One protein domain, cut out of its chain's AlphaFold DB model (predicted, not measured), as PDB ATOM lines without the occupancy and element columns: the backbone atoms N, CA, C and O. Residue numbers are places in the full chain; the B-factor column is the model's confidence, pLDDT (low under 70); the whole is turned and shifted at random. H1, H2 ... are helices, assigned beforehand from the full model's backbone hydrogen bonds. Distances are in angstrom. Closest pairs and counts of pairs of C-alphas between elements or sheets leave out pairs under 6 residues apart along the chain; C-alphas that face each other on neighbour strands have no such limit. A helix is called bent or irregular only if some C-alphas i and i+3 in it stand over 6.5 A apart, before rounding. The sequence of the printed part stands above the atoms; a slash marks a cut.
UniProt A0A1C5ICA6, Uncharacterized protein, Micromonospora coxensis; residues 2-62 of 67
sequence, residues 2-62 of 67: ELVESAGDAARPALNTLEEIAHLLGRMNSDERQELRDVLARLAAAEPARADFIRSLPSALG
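Overview. This is residues 2 to 62 of the 67 residues of an uncharacterized protein of Micromonospora coxensis (UniProt A0A1C5ICA6). From the first printed residue, a long helix, H1, runs as an arm, with residues 2 to 20 sticking out, toward a small helical hairpin in which H3 folds back beside H2. The printed part has 61 residues, 55 of them in three named helices, H1, H2, H3 in order along the chain, with no named strand, and its class is all helix. The whole is only just loose, close to extended, with a radius of gyration of the C-alphas of 15.5 A, and spans 45 by 30 by 15 A.

Arrangement. Start with H1, residues 2 to 26; it is only just apart from H2, residues 30 to 46, their closest C-alphas 8.2 A apart. H2 and H3, residues 48 to 60, form a hairpin and touch, at a shallow tilt of 22 degrees, opposite ways; their closest C-alphas, of Ala 44 and Ala 51, are 4.1 A apart. H1 and H3 are apart. Every O i to N i+4 pair is within hydrogen-bond range in H2, 19 of 21 in H1 and 5 of 9 in H3.

Along the chain. Find C-alpha 2 at (269.931, 371.066, 308.268); from there H1 runs 36.7 A. H2 runs 24.5 A. H3, 19.0 A, ends at C-alpha 60, (252.844, 387.088, 284.549), and is irregular: C-alphas 49 and 52 are 7.9 A apart.

Size, cuts and confidence. The two C-alphas farthest apart, of Glu 2 and Asp 31, are 47.8 A apart. The printed part has no cut, and both links are tight. Look for pLDDT under 70 at residues 2 to 10.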
ATOM      1  N   GLU A   2     270.915 371.945 308.941       51.72
ATOM      2  CA  GLU A   2     269.931 371.066 308.268       51.72
ATOM      3  C   GLU A   2     268.661 371.746 307.705       51.72
ATOM      4  O   GLU A   2     268.100 371.282 306.719       51.72
ATOM      5  N   LEU A   3     268.184 372.858 308.284       51.66
ATOM      6  CA  LEU A   3     266.925 373.491 307.837       51.66
ATOM      7  C   LEU A   3     267.019 374.143 306.445       51.66
ATOM      8  O   LEU A   3     266.012 374.269 305.753       51.66
ATOM      9  N   VAL A   4     268.220 374.555 306.029       53.44
ATOM     10  CA  VAL A   4     268.452 375.201 304.726       53.44
ATOM     11  C   VAL A   4     268.525 374.157 303.607       53.44
ATOM     12  O   VAL A   4     268.021 374.404 302.514       53.44
ATOM     13  N   GLU A   5     269.071 372.971 303.890       52.12
ATOM     14  CA  GLU A   5     269.080 371.839 302.952       52.12
ATOM     15  C   GLU A   5     267.665 371.308 302.701       52.12
ATOM     16  O   GLU A   5     267.282 371.124 301.550       52.12
ATOM     17  N   SER A   6     266.845 371.166 303.749       55.44
ATOM     18  CA  SER A   6     265.459 370.691 303.614       55.44
ATOM     19  C   SER A   6     264.561 371.655 302.820       55.44
ATOM     20  O   SER A   6     263.746 371.214 302.010       55.44
ATOM     21  N   ALA A   7     264.733 372.973 302.992       56.44
ATOM     22  CA  ALA A   7     264.019 373.968 302.189       56.44
ATOM     23  C   ALA A   7     264.489 373.979 300.722       56.44
ATOM     24  O   ALA A   7     263.671 374.147 299.816       56.44
ATOM     25  N   GLY A   8     265.788 373.766 300.478       60.88
ATOM     26  CA  GLY A   8     266.346 373.623 299.131       60.88
ATOM     27  C   GLY A   8     265.830 372.381 298.398       60.88
ATOM     28  O   GLY A   8     265.574 372.442 297.195       60.88
ATOM     29  N   ASP A   9     265.609 371.290 299.132       64.88
ATOM     30  CA  ASP A   9     265.101 370.030 298.589       64.88
ATOM     31  C   ASP A   9     263.610 370.112 298.227       64.88
ATOM     32  O   ASP A   9     263.207 369.631 297.175       64.88
ATOM     33  N   ALA A  10     262.794 370.821 299.017       64.00
ATOM     34  CA  ALA A  10     261.385 371.082 298.692       64.00
ATOM     35  C   ALA A  10     261.191 372.148 297.594       64.00
ATOM     36  O   ALA A  10     260.203 372.114 296.855       64.00
ATOM     37  N   ALA A  11     262.131 373.088 297.453       71.19
ATOM     38  CA  ALA A  11     262.092 374.105 296.403       71.19
ATOM     39  C   ALA A  11     262.363 373.522 295.007       71.19
ATOM     40  O   ALA A  11     261.850 374.036 294.012       71.19
ATOM     41  N   ARG A  12     263.138 372.434 294.912       77.06
ATOM     42  CA  ARG A  12     263.533 371.836 293.629       77.06
ATOM     43  C   ARG A  12     262.360 371.209 292.856       77.06
ATOM     44  O   ARG A  12     262.218 371.524 291.677       77.06
ATOM     45  N   PRO A  13     261.472 370.406 293.478       82.25
ATOM     46  CA  PRO A  13     260.246 369.930 292.842       82.25
ATOM     47  C   PRO A  13     259.328 371.067 292.404       82.25
ATOM     48  O   PRO A  13     258.811 371.028 291.294       82.25
ATOM     49  N   ALA A  14     259.157 372.096 293.241       79.25
ATOM     50  CA  ALA A  14     258.301 373.234 292.916       79.25
ATOM     51  C   ALA A  14     258.802 373.991 291.676       79.25
ATOM     52  O   ALA A  14     258.010 374.325 290.799       79.25
ATOM     53  N   LEU A  15     260.117 374.209 291.572       82.38
ATOM     54  CA  LEU A  15     260.729 374.819 290.392       82.38
ATOM     55  C   LEU A  15     260.551 373.947 289.143       82.38
ATOM     56  O   LEU A  15     260.120 374.466 288.120       82.38
ATOM     57  N   ASN A  16     260.775 372.633 289.242       81.25
ATOM     58  CA  ASN A  16     260.552 371.714 288.119       81.25
ATOM     59  C   ASN A  16     259.094 371.744 287.634       81.25
ATOM     60  O   ASN A  16     258.841 371.768 286.433       81.25
ATOM     61  N   THR A  17     258.125 371.780 288.555       85.19
ATOM     62  CA  THR A  17     256.706 371.901 288.199       85.19
ATOM     63  C   THR A  17     256.413 373.229 287.500       85.19
ATOM     64  O   THR A  17     255.676 373.247 286.518       85.19
ATOM     65  N   LEU A  18     256.994 374.340 287.960       83.81
ATOM     66  CA  LEU A  18     256.832 375.641 287.301       83.81
ATOM     67  C   LEU A  18     257.459 375.662 285.898       83.81
ATOM     68  O   LEU A  18     256.857 376.216 284.979       83.81
ATOM     69  N   GLU A  19     258.623 375.034 285.715       83.25
ATOM     70  CA  GLU A  19     259.266 374.877 284.405       83.25
ATOM     71  C   GLU A  19     258.426 374.018 283.452       83.25
ATOM     72  O   GLU A  19     258.255 374.379 282.288       83.25
ATOM     73  N   GLU A  20     257.850 372.918 283.941       86.31
ATOM     74  CA  GLU A  20     256.966 372.057 283.153       86.31
ATOM     75  C   GLU A  20     255.695 372.799 282.728       86.31
ATOM     76  O   GLU A  20     255.328 372.774 281.553       86.31
ATOM     77  N   ILE A  21     255.067 373.529 283.653       84.56
ATOM     78  CA  ILE A  21     253.917 374.393 283.370       84.56
ATOM     79  C   ILE A  21     254.292 375.407 282.279       84.56
ATOM     80  O   ILE A  21     253.645 375.450 281.231       84.56
ATOM     81  N   ALA A  22     255.381 376.161 282.454       81.50
ATOM     82  CA  ALA A  22     255.839 377.129 281.459       81.50
ATOM     83  C   ALA A  22     256.121 376.481 280.089       81.50
ATOM     84  O   ALA A  22     255.746 377.038 279.054       81.50
ATOM     85  N   HIS A  23     256.721 375.288 280.069       83.12
ATOM     86  CA  HIS A  23     256.981 374.534 278.845       83.12
ATOM     87  C   HIS A  23     255.690 374.123 278.128       83.12
ATOM     88  O   HIS A  23     255.566 374.329 276.919       83.12
ATOM     89  N   LEU A  24     254.716 373.560 278.852       86.88
ATOM     90  CA  LEU A  24     253.428 373.152 278.282       86.88
ATOM     91  C   LEU A  24     252.709 374.333 277.637       86.88
ATOM     92  O   LEU A  24     252.191 374.216 276.528       86.88
ATOM     93  N   LEU A  25     252.742 375.475 278.307       84.44
ATOM     94  CA  LEU A  25     252.018 376.660 277.881       84.44
ATOM     95  C   LEU A  25     252.730 377.385 276.731       84.44
ATOM     96  O   LEU A  25     252.081 377.893 275.819       84.44
ATOM     97  N   GLY A  26     254.065 377.316 276.680       82.88
ATOM     98  CA  GLY A  26     254.850 377.758 275.527       82.88
ATOM     99  C   GLY A  26     254.558 376.979 274.236       82.88
ATOM    100  O   GLY A  26     254.703 377.541 273.150       82.88
ATOM    101  N   ARG A  27     254.105 375.719 274.333       88.50
ATOM    102  CA  ARG A  27     253.735 374.884 273.171       88.50
ATOM    103  C   ARG A  27     252.325 375.130 272.641       88.50
ATOM    104  O   ARG A  27     252.009 374.607 271.576       88.50
ATOM    105  N   MET A  28     251.501 375.898 273.352       89.00
ATOM    106  CA  MET A  28     250.141 376.180 272.905       89.00
ATOM    107  C   MET A  28     250.149 376.990 271.609       89.00
ATOM    108  O   MET A  28     250.869 377.995 271.498       89.00
ATOM    109  N   ASN A  29     249.309 376.581 270.664       88.69
ATOM    110  CA  ASN A  29     249.024 377.344 269.456       88.69
ATOM    111  C   ASN A  29     248.096 378.542 269.756       88.69
ATOM    112  O   ASN A  29     247.621 378.720 270.880       88.69
ATOM    113  N   SER A  30     247.858 379.400 268.763       86.25
ATOM    114  CA  SER A  30     247.081 380.632 268.950       86.25
ATOM    115  C   SER A  30     245.626 380.382 269.367       86.25
ATOM    116  O   SER A  30     245.113 381.131 270.199       86.25
ATOM    117  N   ASP A  31     244.991 379.318 268.866       90.62
ATOM    118  CA  ASP A  31     243.608 378.966 269.209       90.62
ATOM    119  C   ASP A  31     243.515 378.479 270.659       90.62
ATOM    120  O   ASP A  31     242.686 378.959 271.430       90.62
ATOM    121  N   GLU A  32     244.433 377.603 271.071       90.88
ATOM    122  CA  GLU A  32     244.528 377.119 272.454       90.88
ATOM    123  C   GLU A  32     244.782 378.281 273.430       90.88
ATOM    124  O   GLU A  32     244.198 378.347 274.516       90.88
ATOM    125  N   ARG A  33     245.642 379.238 273.053       87.38
ATOM    126  CA  ARG A  33     245.911 380.435 273.871       87.38
ATOM    127  C   ARG A  33     244.677 381.318 273.997       87.38
ATOM    128  O   ARG A  33     244.449 381.888 275.067       87.38
ATOM    129  N   GLN A  34     243.902 381.449 272.924       88.69
ATOM    130  CA  GLN A  34     242.657 382.205 272.950       88.69
ATOM    131  C   GLN A  34     241.610 381.512 273.830       88.69
ATOM    132  O   GLN A  34     241.001 382.168 274.675       88.69
ATOM    133  N   GLU A  35     241.470 380.190 273.728       91.94
ATOM    134  CA  GLU A  35     240.569 379.417 274.586       91.94
ATOM    135  C   GLU A  35     240.920 379.590 276.072       91.94
ATOM    136  O   GLU A  35     240.041 379.844 276.905       91.94
ATOM    137  N   LEU A  36     242.211 379.540 276.416       89.69
ATOM    138  CA  LEU A  36     242.662 379.773 277.786       89.69
ATOM    139  C   LEU A  36     242.329 381.192 278.271       89.69
ATOM    140  O   LEU A  36     241.863 381.359 279.401       89.69
ATOM    141  N   ARG A  37     242.504 382.216 277.427       89.75
ATOM    142  CA  ARG A  37     242.098 383.596 277.750       89.75
ATOM    143  C   ARG A  37     240.602 383.694 278.043       89.75
ATOM    144  O   ARG A  37     240.220 384.336 279.024       89.75
ATOM    145  N   ASP A  38     239.769 383.014 277.265       93.31
ATOM    146  CA  ASP A  38     238.315 383.018 277.453       93.31
ATOM    147  C   ASP A  38     237.895 382.293 278.742       93.31
ATOM    148  O   ASP A  38     236.950 382.699 279.427       93.31
ATOM    149  N   VAL A  39     238.596 381.217 279.116       94.94
ATOM    150  CA  VAL A  39     238.407 380.547 280.415       94.94
ATOM    151  C   VAL A  39     238.796 381.475 281.567       94.94
ATOM    152  O   VAL A  39     238.008 381.637 282.501       94.94
ATOM    153  N   LEU A  40     239.956 382.133 281.493       93.50
ATOM    154  CA  LEU A  40     240.408 383.070 282.528       93.50
ATOM    155  C   LEU A  40     239.456 384.266 282.674       93.50
ATOM    156  O   LEU A  40     239.162 384.683 283.794       93.50
ATOM    157  N   ALA A  41     238.912 384.784 281.570       93.19
ATOM    158  CA  ALA A  41     237.921 385.859 281.599       93.19
ATOM    159  C   ALA A  41     236.625 385.431 282.312       93.19
ATOM    160  O   ALA A  41     236.110 386.169 283.157       93.19
ATOM    161  N   ARG A  42     236.128 384.219 282.025       97.31
ATOM    162  CA  ARG A  42     234.964 383.639 282.718       97.31
ATOM    163  C   ARG A  42     235.240 383.419 284.204       97.31
ATOM    164  O   ARG A  42     234.389 383.748 285.027       97.31
ATOM    165  N   LEU A  43     236.430 382.932 284.553       96.50
ATOM    166  CA  LEU A  43     236.838 382.738 285.946       96.50
ATOM    167  C   LEU A  43     236.916 384.072 286.702       96.50
ATOM    168  O   LEU A  43     236.403 384.177 287.809       96.50
ATOM    169  N   ALA A  44     237.476 385.115 286.088       96.06
ATOM    170  CA  ALA A  44     237.530 386.448 286.686       96.06
ATOM    171  C   ALA A  44     236.131 387.052 286.912       96.06
ATOM    172  O   ALA A  44     235.932 387.795 287.872       96.06
ATOM    173  N   ALA A  45     235.160 386.742 286.047       95.62
ATOM    174  CA  ALA A  45     233.767 387.144 286.243       95.62
ATOM    175  C   ALA A  45     233.085 386.357 287.378       95.62
ATOM    176  O   ALA A  45     232.296 386.929 288.129       95.62
ATOM    177  N   ALA A  46     233.403 385.066 287.512       97.38
ATOM    178  CA  ALA A  46     232.882 384.201 288.571       97.38
ATOM    179  C   ALA A  46     233.510 384.484 289.949       97.38
ATOM    180  O   ALA A  46     232.850 384.299 290.970       97.38
ATOM    181  N   GLU A  47     234.752 384.977 289.985       96.56
ATOM    182  CA  GLU A  47     235.489 385.297 291.211       96.56
ATOM    183  C   GLU A  47     235.935 386.774 291.265       96.56
ATOM    184  O   GLU A  47     237.125 387.078 291.128       96.56
ATOM    185  N   PRO A  48     235.013 387.721 291.546       94.62
ATOM    186  CA  PRO A  48     235.318 389.155 291.538       94.62
ATOM    187  C   PRO A  48     236.462 389.550 292.477       94.62
ATOM    188  O   PRO A  48     237.262 390.421 292.150       94.62
ATOM    189  N   ALA A  49     236.583 388.876 293.626       97.44
ATOM    190  CA  ALA A  49     237.626 389.144 294.620       97.44
ATOM    191  C   ALA A  49     239.047 388.813 294.130       97.44
ATOM    192  O   ALA A  49     240.020 389.322 294.683       97.44
ATOM    193  N   ARG A  50     239.179 387.954 293.111       94.69
ATOM    194  CA  ARG A  50     240.464 387.539 292.525       94.69
ATOM    195  C   ARG A  50     240.620 387.992 291.077       94.69
ATOM    196  O   ARG A  50     241.616 387.651 290.444       94.69
ATOM    197  N   ALA A  51     239.660 388.748 290.551       94.88
ATOM    198  CA  ALA A  51     239.573 389.059 289.133       94.88
ATOM    199  C   ALA A  51     240.847 389.725 288.594       94.88
ATOM    200  O   ALA A  51     241.319 389.354 287.524       94.88
ATOM    201  N   ASP A  52     241.442 390.652 289.347       94.31
ATOM    202  CA  ASP A  52     242.665 391.345 288.924       94.31
ATOM    203  C   ASP A  52     243.882 390.419 288.908       94.31
ATOM    204  O   ASP A  52     244.671 390.450 287.965       94.31
ATOM    205  N   PHE A  53     243.988 389.519 289.891       93.56
ATOM    206  CA  PHE A  53     245.008 388.474 289.885       93.56
ATOM    207  C   PHE A  53     244.845 387.560 288.666       93.56
ATOM    208  O   PHE A  53     245.799 387.371 287.914       93.56
ATOM    209  N   ILE A  54     243.633 387.060 288.413       93.88
ATOM    210  CA  ILE A  54     243.346 386.159 287.287       93.88
ATOM    211  C   ILE A  54     243.660 386.835 285.944       93.88
ATOM    212  O   ILE A  54     244.291 386.227 285.081       93.88
ATOM    213  N   ARG A  55     243.280 388.109 285.776       90.94
ATOM    214  CA  ARG A  55     243.577 388.894 284.563       90.94
ATOM    215  C   ARG A  55     245.070 389.152 284.362       90.94
ATOM    216  O   ARG A  55     245.486 389.339 283.226       90.94
ATOM    217  N   SER A  56     245.864 389.151 285.433       90.94
ATOM    218  CA  SER A  56     247.317 389.343 285.357       90.94
ATOM    219  C   SER A  56     248.084 388.085 284.929       90.94
ATOM    220  O   SER A  56     249.225 388.198 284.485       90.94
ATOM    221  N   LEU A  57     247.468 386.897 285.024       87.62
ATOM    222  CA  LEU A  57     248.137 385.617 284.769       87.62
ATOM    223  C   LEU A  57     248.756 385.505 283.367       87.62
ATOM    224  O   LEU A  57     249.917 385.110 283.294       87.62
ATOM    225  N   PRO A  58     248.083 385.881 282.260       85.62
ATOM    226  CA  PRO A  58     248.698 385.795 280.934       85.62
ATOM    227  C   PRO A  58     250.001 386.597 280.817       85.62
ATOM    228  O   PRO A  58     250.973 386.105 280.248       85.62
ATOM    229  N   SER A  59     250.043 387.799 281.399       84.06
ATOM    230  CA  SER A  59     251.241 388.646 281.422       84.06
ATOM    231  C   SER A  59     252.310 388.108 282.368       84.06
ATOM    232  O   SER A  59     253.479 388.046 282.003       84.06
ATOM    233  N   ALA A  60     251.922 387.664 283.567       82.94
ATOM    234  CA  ALA A  60     252.844 387.088 284.549       82.94
ATOM    235  C   ALA A  60     253.538 385.819 284.030       82.94
ATOM    236  O   ALA A  60     254.654 385.504 284.442       82.94
ATOM    237  N   LEU A  61     252.877 385.105 283.122       77.50
ATOM    238  CA  LEU A  61     253.390 383.891 282.508       77.50
ATOM    239  C   LEU A  61     254.086 384.156 281.159       77.50
ATOM    240  O   LEU A  61     254.712 383.252 280.611       77.50
ATOM    241  N   GLY A  62     254.038 385.394 280.653       74.94
ATOM    242  CA  GLY A  62     254.722 385.815 279.428       74.94
ATOM    243  C   GLY A  62     254.056 385.340 278.134       74.94
ATOM    244  O   GLY A  62     254.743 385.148 277.132       74.94
TER     245      GLY A  62